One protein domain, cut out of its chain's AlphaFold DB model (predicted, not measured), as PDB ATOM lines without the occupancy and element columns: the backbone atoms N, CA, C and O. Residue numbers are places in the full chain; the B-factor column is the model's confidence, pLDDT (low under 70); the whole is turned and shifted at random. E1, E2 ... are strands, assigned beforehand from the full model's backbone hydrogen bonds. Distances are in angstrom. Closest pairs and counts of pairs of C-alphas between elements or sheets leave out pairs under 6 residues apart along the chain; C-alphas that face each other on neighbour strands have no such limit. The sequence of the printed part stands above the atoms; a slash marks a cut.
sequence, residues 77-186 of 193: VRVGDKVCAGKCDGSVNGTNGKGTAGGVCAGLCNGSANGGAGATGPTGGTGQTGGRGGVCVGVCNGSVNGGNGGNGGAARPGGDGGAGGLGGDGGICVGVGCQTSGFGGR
ATOM      1  N   VAL A  77     -50.475   0.531 -16.876       89.31
ATOM      2  CA  VAL A  77     -51.812   0.791 -16.345       89.31
ATOM      3  C   VAL A  77     -51.660   1.082 -14.860       89.31
ATOM      4  O   VAL A  77     -51.173   0.239 -14.112       89.31
ATOM      5  N   ARG A  78     -52.085   2.258 -14.414       88.69
ATOM      6  CA  ARG A  78     -52.060   2.666 -13.008       88.69
ATOM      7  C   ARG A  78     -53.475   2.739 -12.466       88.69
ATOM      8  O   ARG A  78     -54.332   3.289 -13.141       88.69
ATOM      9  N   VAL A  79     -53.706   2.228 -11.261       86.69
ATOM     10  CA  VAL A  79     -54.957   2.414 -10.512       86.69
ATOM     11  C   VAL A  79     -54.632   3.177  -9.234       86.69
ATOM     12  O   VAL A  79     -54.013   2.654  -8.301       86.69
ATOM     13  N   GLY A  80     -55.007   4.451  -9.234       85.00
ATOM     14  CA  GLY A  80     -54.618   5.439  -8.243       85.00
ATOM     15  C   GLY A  80     -53.102   5.494  -8.055       85.00
ATOM     16  O   GLY A  80     -52.314   5.279  -8.980       85.00
ATOM     17  N   ASP A  81     -52.703   5.720  -6.807       83.69
ATOM     18  CA  ASP A  81     -51.297   5.799  -6.405       83.69
ATOM     19  C   ASP A  81     -50.749   4.476  -5.871       83.69
ATOM     20  O   ASP A  81     -49.616   4.425  -5.398       83.69
ATOM     21  N   LYS A  82     -51.547   3.400  -5.896       88.06
ATOM     22  CA  LYS A  82     -51.218   2.147  -5.204       88.06
ATOM     23  C   LYS A  82     -51.136   0.927  -6.095       88.06
ATOM     24  O   LYS A  82     -50.639  -0.079  -5.612       88.06
ATOM     25  N   VAL A  83     -51.559   0.980  -7.354       91.38
ATOM     26  CA  VAL A  83     -51.380  -0.149  -8.273       91.38
ATOM     27  C   VAL A  83     -50.805   0.335  -9.591       91.38
ATOM     28  O   VAL A  83     -51.254   1.341 -10.137       91.38
ATOM     29  N   CYS A  84     -49.811  -0.382 -10.101       92.44
ATOM     30  CA  CYS A  84     -49.261  -0.202 -11.431       92.44
ATOM     31  C   CYS A  84     -49.015  -1.571 -12.071       92.44
ATOM     32  O   CYS A  84     -48.500  -2.476 -11.418       92.44
ATOM     33  N   ALA A  85     -49.372  -1.724 -13.340       92.69
ATOM     34  CA  ALA A  85     -49.062  -2.890 -14.151       92.69
ATOM     35  C   ALA A  85     -48.372  -2.469 -15.457       92.69
ATOM     36  O   ALA A  85     -48.720  -1.432 -16.011       92.69
ATOM     37  N   GLY A  86     -47.425  -3.255 -15.969       91.56
ATOM     38  CA  GLY A  86     -46.621  -2.927 -17.151       91.56
ATOM     39  C   GLY A  86     -45.285  -2.278 -16.786       91.56
ATOM     40  O   GLY A  86     -44.583  -2.783 -15.911       91.56
ATOM     41  N   LYS A  87     -44.899  -1.193 -17.470       90.81
ATOM     42  CA  LYS A  87     -43.653  -0.457 -17.194       90.81
ATOM     43  C   LYS A  87     -43.850   0.577 -16.081       90.81
ATOM     44  O   LYS A  87     -44.314   1.689 -16.307       90.81
ATOM     45  N   CYS A  88     -43.504   0.183 -14.868       88.75
ATOM     46  CA  CYS A  88     -43.761   0.900 -13.634       88.75
ATOM     47  C   CYS A  88     -42.442   1.407 -13.047       88.75
ATOM     48  O   CYS A  88     -41.888   0.813 -12.120       88.75
ATOM     49  N   ASP A  89     -41.939   2.514 -13.585       90.19
ATOM     50  CA  ASP A  89     -40.708   3.151 -13.113       90.19
ATOM     51  C   ASP A  89     -41.036   4.207 -12.045       90.19
ATOM     52  O   ASP A  89     -41.843   5.108 -12.280       90.19
ATOM     53  N   GLY A  90     -40.444   4.094 -10.853       86.62
ATOM     54  CA  GLY A  90     -40.589   5.084  -9.774       86.62
ATOM     55  C   GLY A  90     -42.013   5.248  -9.227       86.62
ATOM     56  O   GLY A  90     -42.344   6.278  -8.638       86.62
ATOM     57  N   SER A  91     -42.879   4.262  -9.439       89.56
ATOM     58  CA  SER A  91     -44.319   4.356  -9.212       89.56
ATOM     59  C   SER A  91     -44.762   3.632  -7.940       89.56
ATOM     60  O   SER A  91     -44.028   2.836  -7.356       89.56
ATOM     61  N   VAL A  92     -45.997   3.908  -7.513       90.25
ATOM     62  CA  VAL A  92     -46.654   3.271  -6.359       90.25
ATOM     63  C   VAL A  92     -45.824   3.287  -5.072       90.25
ATOM     64  O   VAL A  92     -45.938   2.403  -4.232       90.25
ATOM     65  N   ASN A  93     -44.980   4.300  -4.896       90.38
ATOM     66  CA  ASN A  93     -44.172   4.466  -3.697       90.38
ATOM     67  C   ASN A  93     -45.012   5.038  -2.541       90.38
ATOM     68  O   ASN A  93     -46.041   5.693  -2.733       90.38
ATOM     69  N   GLY A  94     -44.582   4.770  -1.315       86.50
ATOM     70  CA  GLY A  94     -45.119   5.382  -0.117       86.50
ATOM     71  C   GLY A  94     -44.823   6.879  -0.084       86.50
ATOM     72  O   GLY A  94     -43.783   7.353  -0.535       86.50
ATOM     73  N   THR A  95     -45.753   7.641   0.470       88.69
ATOM     74  CA  THR A  95     -45.615   9.071   0.723       88.69
ATOM     75  C   THR A  95     -44.633   9.324   1.863       88.69
ATOM     76  O   THR A  95     -44.799   8.789   2.968       88.69
ATOM     77  N   ASN A  96     -43.649  10.179   1.590       86.25
ATOM     78  CA  ASN A  96     -42.684  10.665   2.570       86.25
ATOM     79  C   ASN A  96     -43.348  11.516   3.656       86.25
ATOM     80  O   ASN A  96     -44.393  12.136   3.453       86.25
ATOM     81  N   GLY A  97     -42.707  11.548   4.818       77.38
ATOM     82  CA  GLY A  97     -43.136  12.311   5.981       77.38
ATOM     83  C   GLY A  97     -44.367  11.747   6.689       77.38
ATOM     84  O   GLY A  97     -44.937  12.429   7.533       77.38
ATOM     85  N   LYS A  98     -44.802  10.542   6.304       75.81
ATOM     86  CA  LYS A  98     -45.948   9.836   6.895       75.81
ATOM     87  C   LYS A  98     -45.696   8.342   7.101       75.81
ATOM     88  O   LYS A  98     -46.602   7.645   7.545       75.81
ATOM     89  N   GLY A  99     -44.527   7.831   6.704       79.62
ATOM     90  CA  GLY A  99     -44.213   6.409   6.833       79.62
ATOM     91  C   GLY A  99     -45.219   5.493   6.139       79.62
ATOM     92  O   GLY A  99     -45.544   4.421   6.641       79.62
ATOM     93  N   THR A 100     -45.796   5.921   5.014       87.88
ATOM     94  CA  THR A 100     -46.842   5.117   4.363       87.88
ATOM     95  C   THR A 100     -46.236   4.007   3.512       87.88
ATOM     96  O   THR A 100     -45.135   4.143   2.977       87.88
ATOM     97  N   ALA A 101     -46.967   2.902   3.379       89.56
ATOM     98  CA  ALA A 101     -46.506   1.752   2.618       89.56
ATOM     99  C   ALA A 101     -46.497   2.001   1.098       89.56
ATOM    100  O   ALA A 101     -47.341   2.742   0.570       89.56
ATOM    101  N   GLY A 102     -45.577   1.332   0.404       89.75
ATOM    102  CA  GLY A 102     -45.612   1.154  -1.043       89.75
ATOM    103  C   GLY A 102     -46.846   0.362  -1.494       89.75
ATOM    104  O   GLY A 102     -47.505  -0.317  -0.709       89.75
ATOM    105  N   GLY A 103     -47.193   0.494  -2.767       92.06
ATOM    106  CA  GLY A 103     -48.300  -0.196  -3.420       92.06
ATOM    107  C   GLY A 103     -47.861  -1.462  -4.156       92.06
ATOM    108  O   GLY A 103     -46.844  -2.067  -3.840       92.06
ATOM    109  N   VAL A 104     -48.644  -1.873  -5.143       94.00
ATOM    110  CA  VAL A 104     -48.444  -3.081  -5.938       94.00
ATOM    111  C   VAL A 104     -47.969  -2.708  -7.335       94.00
ATOM    112  O   VAL A 104     -48.586  -1.892  -8.018       94.00
ATOM    113  N   CYS A 105     -46.886  -3.333  -7.767       91.75
ATOM    114  CA  CYS A 105     -46.310  -3.211  -9.089       91.75
ATOM    115  C   CYS A 105     -46.295  -4.584  -9.772       91.75
ATOM    116  O   CYS A 105     -45.823  -5.551  -9.179       91.75
ATOM    117  N   ALA A 106     -46.804  -4.682 -10.999       92.81
ATOM    118  CA  ALA A 106     -46.873  -5.927 -11.760       92.81
ATOM    119  C   ALA A 106     -46.308  -5.748 -13.181       92.81
ATOM    120  O   ALA A 106     -46.983  -5.212 -14.053       92.81
ATOM    121  N   GLY A 107     -45.085  -6.194 -13.448       91.06
ATOM    122  CA  GLY A 107     -44.418  -6.047 -14.743       91.06
ATOM    123  C   GLY A 107     -42.958  -5.647 -14.579       91.06
ATOM    124  O   GLY A 107     -42.217  -6.317 -13.869       91.06
ATOM    125  N   LEU A 108     -42.536  -4.573 -15.246       90.88
ATOM    126  CA  LEU A 108     -41.205  -3.994 -15.087       90.88
ATOM    127  C   LEU A 108     -41.250  -2.946 -13.971       90.88
ATOM    128  O   LEU A 108     -41.758  -1.845 -14.159       90.88
ATOM    129  N   CYS A 109     -40.739  -3.301 -12.806       90.12
ATOM    130  CA  CYS A 109     -40.776  -2.498 -11.598       90.12
ATOM    131  C   CYS A 109     -39.370  -2.003 -11.272       90.12
ATOM    132  O   CYS A 109     -38.590  -2.692 -10.604       90.12
ATOM    133  N   ASN A 110     -39.045  -0.804 -11.742       90.31
ATOM    134  CA  ASN A 110     -37.764  -0.163 -11.476       90.31
ATOM    135  C   ASN A 110     -37.942   0.950 -10.436       90.31
ATOM    136  O   ASN A 110     -38.600   1.951 -10.714       90.31
ATOM    137  N   GLY A 111     -37.405   0.779  -9.229       86.00
ATOM    138  CA  GLY A 111     -37.553   1.771  -8.157       86.00
ATOM    139  C   GLY A 111     -39.001   1.994  -7.693       86.00
ATOM    140  O   GLY A 111     -39.346   3.096  -7.262       86.00
ATOM    141  N   SER A 112     -39.855   0.977  -7.808       88.19
ATOM    142  CA  SER A 112     -41.289   1.052  -7.507       88.19
ATOM    143  C   SER A 112     -41.658   0.328  -6.218       88.19
ATOM    144  O   SER A 112     -40.918  -0.521  -5.716       88.19
ATOM    145  N   ALA A 113     -42.850   0.633  -5.703       88.50
ATOM    146  CA  ALA A 113     -43.406   0.016  -4.502       88.50
ATOM    147  C   ALA A 113     -42.505   0.153  -3.261       88.50
ATOM    148  O   ALA A 113     -42.571  -0.664  -2.355       88.50
ATOM    149  N   ASN A 114     -41.661   1.174  -3.178       89.94
ATOM    150  CA  ASN A 114     -40.861   1.465  -1.994       89.94
ATOM    151  C   ASN A 114     -41.721   2.127  -0.908       89.94
ATOM    152  O   ASN A 114     -42.690   2.819  -1.215       89.94
ATOM    153  N   GLY A 115     -41.377   1.937   0.358       89.94
ATOM    154  CA  GLY A 115     -41.979   2.645   1.479       89.94
ATOM    155  C   GLY A 115     -41.528   4.101   1.551       89.94
ATOM    156  O   GLY A 115     -40.414   4.442   1.159       89.94
ATOM    157  N   GLY A 116     -42.402   4.973   2.050       90.44
ATOM    158  CA  GLY A 116     -42.086   6.394   2.209       90.44
ATOM    159  C   GLY A 116     -41.199   6.644   3.424       90.44
ATOM    160  O   GLY A 116     -41.345   5.973   4.439       90.44
ATOM    161  N   ALA A 117     -40.308   7.628   3.369       90.69
ATOM    162  CA  ALA A 117     -39.512   8.005   4.537       90.69
ATOM    163  C   ALA A 117     -40.390   8.575   5.673       90.69
ATOM    164  O   ALA A 117     -41.434   9.191   5.423       90.69
ATOM    165  N   GLY A 118     -39.966   8.398   6.920       89.19
ATOM    166  CA  GLY A 118     -40.519   9.085   8.083       89.19
ATOM    167  C   GLY A 118     -40.110  10.561   8.109       89.19
ATOM    168  O   GLY A 118     -39.097  10.947   7.528       89.19
ATOM    169  N   ALA A 119     -40.911  11.410   8.753       91.88
ATOM    170  CA  ALA A 119     -40.564  12.815   8.985       91.88
ATOM    171  C   ALA A 119     -39.705  12.983  10.239       91.88
ATOM    172  O   ALA A 119     -39.915  12.287  11.234       91.88
ATOM    173  N   THR A 120     -38.814  13.972  10.226       91.12
ATOM    174  CA  THR A 120     -38.150  14.441  11.444       91.12
ATOM    175  C   THR A 120     -39.178  14.951  12.455       91.12
ATOM    176  O   THR A 120     -40.150  15.617  12.087       91.12
ATOM    177  N   GLY A 121     -38.970  14.619  13.727       88.25
ATOM    178  CA  GLY A 121     -39.814  15.048  14.830       88.25
ATOM    179  C   GLY A 121     -39.729  16.560  15.061       88.25
ATOM    180  O   GLY A 121     -38.703  17.180  14.772       88.25
ATOM    181  N   PRO A 122     -40.793  17.187  15.592       90.38
ATOM    182  CA  PRO A 122     -40.721  18.570  16.055       90.38
ATOM    183  C   PRO A 122     -39.782  18.674  17.264       90.38
ATOM    184  O   PRO A 122     -39.438  17.664  17.865       90.38
ATOM    185  N   THR A 123     -39.398  19.884  17.670       90.00
ATOM    186  CA  THR A 123     -38.542  20.113  18.850       90.00
ATOM    187  C   THR A 123     -39.033  19.346  20.091       90.00
ATOM    188  O   THR A 123     -40.182  19.517  20.506       90.00
ATOM    189  N   GLY A 124     -38.168  18.514  20.678       84.56
ATOM    190  CA  GLY A 124     -38.432  17.624  21.816       84.56
ATOM    191  C   GLY A 124     -39.305  16.407  21.483       84.56
ATOM    192  O   GLY A 124     -39.635  15.620  22.364       84.56
ATOM    193  N   GLY A 125     -39.720  16.259  20.226       87.56
ATOM    194  CA  GLY A 125     -40.616  15.216  19.745       87.56
ATOM    195  C   GLY A 125     -39.893  14.129  18.958       87.56
ATOM    196  O   GLY A 125     -38.851  14.349  18.343       87.56
ATOM    197  N   THR A 126     -40.474  12.935  18.956       89.31
ATOM    198  CA  THR A 126     -39.923  11.773  18.254       89.31
ATOM    199  C   THR A 126     -40.060  11.895  16.738       89.31
ATOM    200  O   THR A 126     -41.072  12.392  16.234       89.31
ATOM    201  N   GLY A 127     -39.070  11.382  16.010       88.69
ATOM    202  CA  GLY A 127     -39.153  11.170  14.571       88.69
ATOM    203  C   GLY A 127     -40.229  10.154  14.207       88.69
ATOM    204  O   GLY A 127     -40.549   9.252  14.983       88.69
ATOM    205  N   GLN A 128     -40.818  10.301  13.025       90.50
ATOM    206  CA  GLN A 128     -41.832   9.368  12.548       90.50
ATOM    207  C   GLN A 128     -41.196   8.117  11.945       90.50
ATOM    208  O   GLN A 128     -40.113   8.160  11.366       90.50
ATOM    209  N   THR A 129     -41.916   7.005  12.022       89.94
ATOM    210  CA  THR A 129     -41.517   5.735  11.413       89.94
ATOM    211  C   THR A 129     -41.513   5.816   9.886       89.94
ATOM    212  O   THR A 129     -42.353   6.488   9.284       89.94
ATOM    213  N   GLY A 130     -40.564   5.130   9.257       89.69
ATOM    214  CA  GLY A 130     -40.519   4.893   7.822       89.69
ATOM    215  C   GLY A 130     -41.553   3.858   7.382       89.69
ATOM    216  O   GLY A 130     -41.970   2.984   8.136       89.69
ATOM    217  N   GLY A 131     -42.007   3.970   6.145       88.81
ATOM    218  CA  GLY A 131     -43.058   3.138   5.588       88.81
ATOM    219  C   GLY A 131     -42.549   1.821   5.050       88.81
ATOM    220  O   GLY A 131     -41.388   1.684   4.688       88.81
ATOM    221  N   ARG A 132     -43.441   0.840   4.963       91.62
ATOM    222  CA  ARG A 132     -43.097  -0.477   4.427       91.62
ATOM    223  C   ARG A 132     -42.970  -0.457   2.910       91.62
ATOM    224  O   ARG A 132     -43.723   0.248   2.238       91.62
ATOM    225  N   GLY A 133     -42.084  -1.277   2.364       89.88
ATOM    226  CA  GLY A 133     -42.145  -1.661   0.962       89.88
ATOM    227  C   GLY A 133     -43.482  -2.337   0.638       89.88
ATOM    228  O   GLY A 133     -44.142  -2.923   1.496       89.88
ATOM    229  N   GLY A 134     -43.904  -2.210  -0.608       90.88
ATOM    230  CA  GLY A 134     -45.106  -2.801  -1.169       90.88
ATOM    231  C   GLY A 134     -44.821  -4.148  -1.824       90.88
ATOM    232  O   GLY A 134     -44.035  -4.947  -1.319       90.88
ATOM    233  N   VAL A 135     -45.459  -4.417  -2.959       93.19
ATOM    234  CA  VAL A 135     -45.331  -5.696  -3.669       93.19
ATOM    235  C   VAL A 135     -44.886  -5.454  -5.103       93.19
ATOM    236  O   VAL A 135     -45.439  -4.602  -5.790       93.19
ATOM    237  N   CYS A 136     -43.914  -6.230  -5.563       91.56
ATOM    238  CA  CYS A 136     -43.449  -6.266  -6.936       91.56
ATOM    239  C   CYS A 136     -43.612  -7.678  -7.498       91.56
ATOM    240  O   CYS A 136     -43.136  -8.637  -6.893       91.56
ATOM    241  N   VAL A 137     -44.261  -7.805  -8.653       91.75
ATOM    242  CA  VAL A 137     -44.431  -9.063  -9.384       91.75
ATOM    243  C   VAL A 137     -43.909  -8.877 -10.808       91.75
ATOM    244  O   VAL A 137     -44.463  -8.076 -11.549       91.75
ATOM    245  N   GLY A 138     -42.867  -9.598 -11.217       89.69
ATOM    246  CA  GLY A 138     -42.253  -9.473 -12.544       89.69
ATOM    247  C   GLY A 138     -40.752  -9.203 -12.475       89.69
ATOM    248  O   GLY A 138     -40.025  -9.971 -11.857       89.69
ATOM    249  N   VAL A 139     -40.273  -8.154 -13.143       90.56
ATOM    250  CA  VAL A 139     -38.867  -7.730 -13.110       90.56
ATOM    251  C   VAL A 139     -38.707  -6.628 -12.075       90.56
ATOM    252  O   VAL A 139     -39.180  -5.516 -12.283       90.56
ATOM    253  N   CYS A 140     -38.028  -6.920 -10.975       86.44
ATOM    254  CA  CYS A 140     -37.939  -6.019  -9.836       86.44
ATOM    255  C   CYS A 140     -36.506  -5.511  -9.666       86.44
ATOM    256  O   CYS A 140     -35.666  -6.189  -9.084       86.44
ATOM    257  N   ASN A 141     -36.225  -4.306 -10.160       88.56
ATOM    258  CA  ASN A 141     -34.927  -3.654  -9.995       88.56
ATOM    259  C   ASN A 141     -35.045  -2.510  -8.979       88.56
ATOM    260  O   ASN A 141     -35.841  -1.597  -9.179       88.56
ATOM    261  N   GLY A 142     -34.309  -2.573  -7.865       82.50
ATOM    262  CA  GLY A 142     -34.327  -1.522  -6.833       82.50
ATOM    263  C   GLY A 142     -35.712  -1.216  -6.233       82.50
ATOM    264  O   GLY A 142     -35.946  -0.107  -5.757       82.50
ATOM    265  N   SER A 143     -36.638  -2.173  -6.295       86.31
ATOM    266  CA  SER A 143     -38.036  -2.020  -5.873       86.31
ATOM    267  C   SER A 143     -38.282  -2.611  -4.485       86.31
ATOM    268  O   SER A 143     -37.461  -3.369  -3.974       86.31
ATOM    269  N   VAL A 144     -39.443  -2.292  -3.910       89.25
ATOM    270  CA  VAL A 144     -39.965  -2.831  -2.642       89.25
ATOM    271  C   VAL A 144     -39.101  -2.599  -1.402       89.25
ATOM    272  O   VAL A 144     -39.250  -3.305  -0.418       89.25
ATOM    273  N   ASN A 145     -38.233  -1.598  -1.372       89.56
ATOM    274  CA  ASN A 145     -37.474  -1.251  -0.170       89.56
ATOM    275  C   ASN A 145     -38.351  -0.543   0.868       89.56
ATOM    276  O   ASN A 145     -39.264   0.200   0.512       89.56
ATOM    277  N   GLY A 146     -38.064  -0.739   2.148       85.69
ATOM    278  CA  GLY A 146     -38.635   0.050   3.231       85.69
ATOM    279  C   GLY A 146     -38.092   1.478   3.238       85.69
ATOM    280  O   GLY A 146     -36.958   1.740   2.834       85.69
ATOM    281  N   GLY A 147     -38.910   2.419   3.695       87.12
ATOM    282  CA  GLY A 147     -38.517   3.807   3.891       87.12
ATOM    283  C   GLY A 147     -37.719   3.979   5.179       87.12
ATOM    284  O   GLY A 147     -37.975   3.301   6.170       87.12
ATOM    285  N   ASN A 148     -36.765   4.905   5.200       90.50
ATOM    286  CA  ASN A 148     -36.024   5.222   6.424       90.50
ATOM    287  C   ASN A 148     -36.931   5.904   7.458       90.50
ATOM    288  O   ASN A 148     -37.856   6.624   7.084       90.50
ATOM    289  N   GLY A 149     -36.650   5.710   8.743       86.44
ATOM    290  CA  GLY A 149     -37.243   6.489   9.825       86.44
ATOM    291  C   GLY A 149     -36.772   7.940   9.793       86.44
ATOM    292  O   GLY A 149     -35.692   8.244   9.291       86.44
ATOM    293  N   GLY A 150     -37.599   8.846  10.303       88.56
ATOM    294  CA  GLY A 150     -37.227  10.247  10.476       88.56
ATOM    295  C   GLY A 150     -36.447  10.467  11.769       88.56
ATOM    296  O   GLY A 150     -36.600   9.706  12.718       88.56
ATOM    297  N   ASN A 151     -35.634  11.514  11.839       90.56
ATOM    298  CA  ASN A 151     -34.836  11.802  13.035       90.56
ATOM    299  C   ASN A 151     -35.695  12.374  14.171       90.56
ATOM    300  O   ASN A 151     -36.750  12.957  13.932       90.56
ATOM    301  N   GLY A 152     -35.241  12.241  15.410       86.44
ATOM    302  CA  GLY A 152     -35.821  12.947  16.545       86.44
ATOM    303  C   GLY A 152     -35.587  14.450  16.449       86.44
ATOM    304  O   GLY A 152     -34.567  14.902  15.926       86.44
ATOM    305  N   GLY A 153     -36.537  15.245  16.930       87.56
ATOM    306  CA  GLY A 153     -36.363  16.691  16.974       87.56
ATOM    307  C   GLY A 153     -35.448  17.112  18.118       87.56
ATOM    308  O   GLY A 153     -35.468  16.514  19.192       87.56
ATOM    309  N   ALA A 154     -34.660  18.164  17.900       87.06
ATOM    310  CA  ALA A 154     -33.776  18.727  18.922       87.06
ATOM    311  C   ALA A 154     -34.551  19.155  20.176       87.06
ATOM    312  O   ALA A 154     -35.726  19.506  20.077       87.06
ATOM    313  N   ALA A 155     -33.917  19.150  21.341       82.44
ATOM    314  CA  ALA A 155     -34.548  19.539  22.588       82.44
ATOM    315  C   ALA A 155     -34.994  21.005  22.614       82.44
ATOM    316  O   ALA A 155     -34.511  21.863  21.870       82.44
ATOM    317  N   ARG A 156     -35.898  21.308  23.548       83.38
ATOM    318  CA  ARG A 156     -36.035  22.677  24.063       83.38
ATOM    319  C   ARG A 156     -34.911  22.952  25.071       83.38
ATOM    320  O   ARG A 156     -34.399  21.996  25.648       83.38
ATOM    321  N   PRO A 157     -34.562  24.224  25.343       81.75
ATOM    322  CA  PRO A 157     -33.531  24.549  26.325       81.75
ATOM    323  C   PRO A 157     -33.791  23.868  27.678       81.75
ATOM    324  O   PRO A 157     -34.853  24.063  28.270       81.75
ATOM    325  N   GLY A 158     -32.822  23.074  28.144       76.88
ATOM    326  CA  GLY A 158     -32.894  22.337  29.411       76.88
ATOM    327  C   GLY A 158     -33.657  21.007  29.365       76.88
ATOM    328  O   GLY A 158     -33.958  20.467  30.427       76.88
ATOM    329  N   GLY A 159     -33.996  20.495  28.180       78.81
ATOM    330  CA  GLY A 159     -34.601  19.171  28.002       78.81
ATOM    331  C   GLY A 159     -33.760  18.250  27.121       78.81
ATOM    332  O   GLY A 159     -32.748  18.666  26.570       78.81
ATOM    333  N   ASP A 160     -34.226  17.014  26.951       78.62
ATOM    334  CA  ASP A 160     -33.615  16.033  26.051       78.62
ATOM    335  C   ASP A 160     -34.220  16.109  24.640       78.62
ATOM    336  O   ASP A 160     -35.378  16.501  24.444       78.62
ATOM    337  N   GLY A 161     -33.426  15.734  23.636       84.00
ATOM    338  CA  GLY A 161     -33.908  15.601  22.266       84.00
ATOM    339  C   GLY A 161     -34.848  14.404  22.110       84.00
ATOM    340  O   GLY A 161     -34.820  13.446  22.882       84.00
ATOM    341  N   GLY A 162     -35.711  14.452  21.098       85.81
ATOM    342  CA  GLY A 162     -36.635  13.358  20.811       85.81
ATOM    343  C   GLY A 162     -35.925  12.120  20.260       85.81
ATOM    344  O   GLY A 162     -34.856  12.214  19.669       85.81
ATOM    345  N   ALA A 163     -36.523  10.939  20.397       90.31
ATOM    346  CA  ALA A 163     -35.984   9.724  19.782       90.31
ATOM    347  C   ALA A 163     -36.144   9.731  18.251       90.31
ATOM    348  O   ALA A 163     -37.093  10.314  17.720       90.31
ATOM    349  N   GLY A 164     -35.252   9.044  17.540       88.56
ATOM    350  CA  GLY A 164     -35.428   8.755  16.119       88.56
ATOM    351  C   GLY A 164     -36.581   7.787  15.855       88.56
ATOM    352  O   GLY A 164     -36.929   6.953  16.690       88.56
ATOM    353  N   GLY A 165     -37.193   7.912  14.683       87.12
ATOM    354  CA  GLY A 165     -38.238   7.021  14.196       87.12
ATOM    355  C   GLY A 165     -37.666   5.706  13.674       87.12
ATOM    356  O   GLY A 165     -36.525   5.632  13.224       87.12
ATOM    357  N   LEU A 166     -38.468   4.645  13.700       91.25
ATOM    358  CA  LEU A 166     -38.041   3.338  13.198       91.25
ATOM    359  C   LEU A 166     -37.939   3.339  11.667       91.25
ATOM    360  O   LEU A 166     -38.687   4.041  10.991       91.25
ATOM    361  N   GLY A 167     -37.045   2.524  11.114       88.94
ATOM    362  CA  GLY A 167     -37.059   2.207   9.689       88.94
ATOM    363  C   GLY A 167     -38.271   1.348   9.327       88.94
ATOM    364  O   GLY A 167     -38.791   0.612  10.164       88.94
ATOM    365  N   GLY A 168     -38.741   1.460   8.090       86.50
ATOM    366  CA  GLY A 168     -39.831   0.646   7.568       86.50
ATOM    367  C   GLY A 168     -39.347  -0.695   7.029       86.50
ATOM    368  O   GLY A 168     -38.214  -0.824   6.576       86.50
ATOM    369  N   ASP A 169     -40.212  -1.701   7.042       90.88
ATOM    370  CA  ASP A 169     -39.868  -3.032   6.535       90.88
ATOM    371  C   ASP A 169     -39.706  -3.041   5.011       90.88
ATOM    372  O   ASP A 169     -40.358  -2.275   4.298       90.88
ATOM    373  N   GLY A 170     -38.885  -3.954   4.497       88.44
ATOM    374  CA  GLY A 170     -38.894  -4.290   3.078       88.44
ATOM    375  C   GLY A 170     -40.214  -4.937   2.652       88.44
ATOM    376  O   GLY A 170     -40.958  -5.496   3.456       88.44
ATOM    377  N   GLY A 171     -40.512  -4.846   1.368       88.31
ATOM    378  CA  GLY A 171     -41.678  -5.421   0.721       88.31
ATOM    379  C   GLY A 171     -41.360  -6.717  -0.022       88.31
ATOM    380  O   GLY A 171     -40.259  -7.270   0.058       88.31
ATOM    381  N   ILE A 172     -42.347  -7.209  -0.764       91.06
ATOM    382  CA  ILE A 172     -42.325  -8.546  -1.363       91.06
ATOM    383  C   ILE A 172     -41.981  -8.456  -2.843       91.06
ATOM    384  O   ILE A 172     -42.600  -7.705  -3.589       91.06
ATOM    385  N   CYS A 173     -41.027  -9.272  -3.272       90.12
ATOM    386  CA  CYS A 173     -40.554  -9.338  -4.644       90.12
ATOM    387  C   CYS A 173     -40.796 -10.742  -5.206       90.12
ATOM    388  O   CYS A 173     -40.275 -11.712  -4.659       90.12
ATOM    389  N   VAL A 174     -41.559 -10.861  -6.293       89.50
ATOM    390  CA  VAL A 174     -41.862 -12.140  -6.952       89.50
ATOM    391  C   VAL A 174     -41.508 -12.057  -8.436       89.50
ATOM    392  O   VAL A 174     -42.249 -11.474  -9.220       89.50
ATOM    393  N   GLY A 175     -40.393 -12.668  -8.840       85.38
ATOM    394  CA  GLY A 175     -39.977 -12.758 -10.241       85.38
ATOM    395  C   GLY A 175     -38.479 -12.530 -10.450       85.38
ATOM    396  O   GLY A 175     -37.662 -12.886  -9.604       85.38
ATOM    397  N   VAL A 176     -38.106 -11.987 -11.607       82.56
ATOM    398  CA  VAL A 176     -36.710 -11.837 -12.042       82.56
ATOM    399  C   VAL A 176     -36.094 -10.574 -11.430       82.56
ATOM    400  O   VAL A 176     -36.736  -9.532 -11.350       82.56
ATOM    401  N   GLY A 177     -34.837 -10.653 -10.990       73.75
ATOM    402  CA  GLY A 177     -34.165  -9.546 -10.291       73.75
ATOM    403  C   GLY A 177     -34.506  -9.450  -8.799       73.75
ATOM    404  O   GLY A 177     -33.930  -8.633  -8.089       73.75
ATOM    405  N   CYS A 178     -35.379 -10.327  -8.296       71.75
ATOM    406  CA  CYS A 178     -35.641 -10.453  -6.870       71.75
ATOM    407  C   CYS A 178     -34.485 -11.152  -6.158       71.75
ATOM    408  O   CYS A 178     -34.171 -12.298  -6.471       71.75
ATOM    409  N   GLN A 179     -33.883 -10.488  -5.165       60.69
ATOM    410  CA  GLN A 179     -32.899 -11.142  -4.300       60.69
ATOM    411  C   GLN A 179     -33.576 -12.018  -3.237       60.69
ATOM    412  O   GLN A 179     -33.125 -13.138  -3.044       60.69
ATOM    413  N   THR A 180     -34.687 -11.592  -2.619       57.59
ATOM    414  CA  THR A 180     -35.702 -12.442  -1.928       57.59
ATOM    415  C   THR A 180     -36.841 -11.575  -1.367       57.59
ATOM    416  O   THR A 180     -37.992 -11.993  -1.313       57.59
ATOM    417  N   SER A 181     -36.524 -10.335  -0.996       71.06
ATOM    418  CA  SER A 181     -37.428  -9.279  -0.528       71.06
ATOM    419  C   SER A 181     -36.699  -7.936  -0.638       71.06
ATOM    420  O   SER A 181     -35.483  -7.919  -0.838       71.06
ATOM    421  N   GLY A 182     -37.405  -6.812  -0.507       76.38
ATOM    422  CA  GLY A 182     -36.730  -5.516  -0.399       76.38
ATOM    423  C   GLY A 182     -35.973  -5.370   0.919       76.38
ATOM    424  O   GLY A 182     -36.257  -6.074   1.891       76.38
ATOM    425  N   PHE A 183     -35.013  -4.448   0.964       83.75
ATOM    426  CA  PHE A 183     -34.298  -4.137   2.202       83.75
ATOM    427  C   PHE A 183     -35.185  -3.314   3.135       83.75
ATOM    428  O   PHE A 183     -35.977  -2.493   2.675       83.75
ATOM    429  N   GLY A 184     -35.042  -3.508   4.446       84.69
ATOM    430  CA  GLY A 184     -35.616  -2.588   5.426       84.69
ATOM    431  C   GLY A 184     -34.936  -1.217   5.371       84.69
ATOM    432  O   GLY A 184     -33.764  -1.098   5.008       84.69
ATOM    433  N   GLY A 185     -35.679  -0.181   5.742       84.38
ATOM    434  CA  GLY A 185     -35.158   1.160   5.947       84.38
ATOM    435  C   GLY A 185     -34.324   1.247   7.222       84.38
ATOM    436  O   GLY A 185     -34.505   0.482   8.171       84.38
ATOM    437  N   ARG A 186     -33.412   2.216   7.265       89.38
ATOM    438  CA  ARG A 186     -32.659   2.536   8.485       89.38
ATOM    439  C   ARG A 186     -33.545   3.294   9.472       89.38
ATOM    440  O   ARG A 186     -34.418   4.051   9.052       89.38
TER     441      ARG A 186
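Overview. This is residues 77 to 186 of the 193 residues of an uncharacterized protein of Streptomyces subrutilus (UniProt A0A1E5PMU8). With little regular structure, the domain is a narrow rod, only just so: a small five-stranded sheet at one end, and long unnamed loops, residues 90 to 103, 111 to 134 and 142 to 171, reaching out from it side by side. The sheet, E1 E2 E3 E4 E5 in chain order and across it, is mixed. The printed part has 110 residues, 29 in strands, no named helix, and is all strand. It is only just compact, close to loose, radius of gyration of the C-alphas 15.5 A, spanning 54 by 27 by 13 A.

Along the chain. E1, residues 77 to 79, begins at C-alpha 77 (-51.812, 0.791, -16.345). E2 is 83 to 89, 12.2 A; E3 104 to 110, 12.4 A; E4 135 to 141, 12.3 A. E5, 172 to 176, 12.5 A, ends at C-alpha 176 (-36.710, -11.837, -12.042).

Arrangement. E1 and E2 form an antiparallel hairpin, N 77 to O 85 2.8 A. E2 and E3 are parallel, N 86 to O 106 2.8 A; E3 and E4 too, N 107 to O 137 2.7 A; E4 and E5 too, at 41 degrees, N 138 to O 174 2.8 A. The sheet is twisted.

Size, cuts and confidence. The farthest C-alphas, Gly 86 and Gly 158, are 54.7 A apart. The printed part has no cut. Residues 179 to 180 are under pLDDT 70.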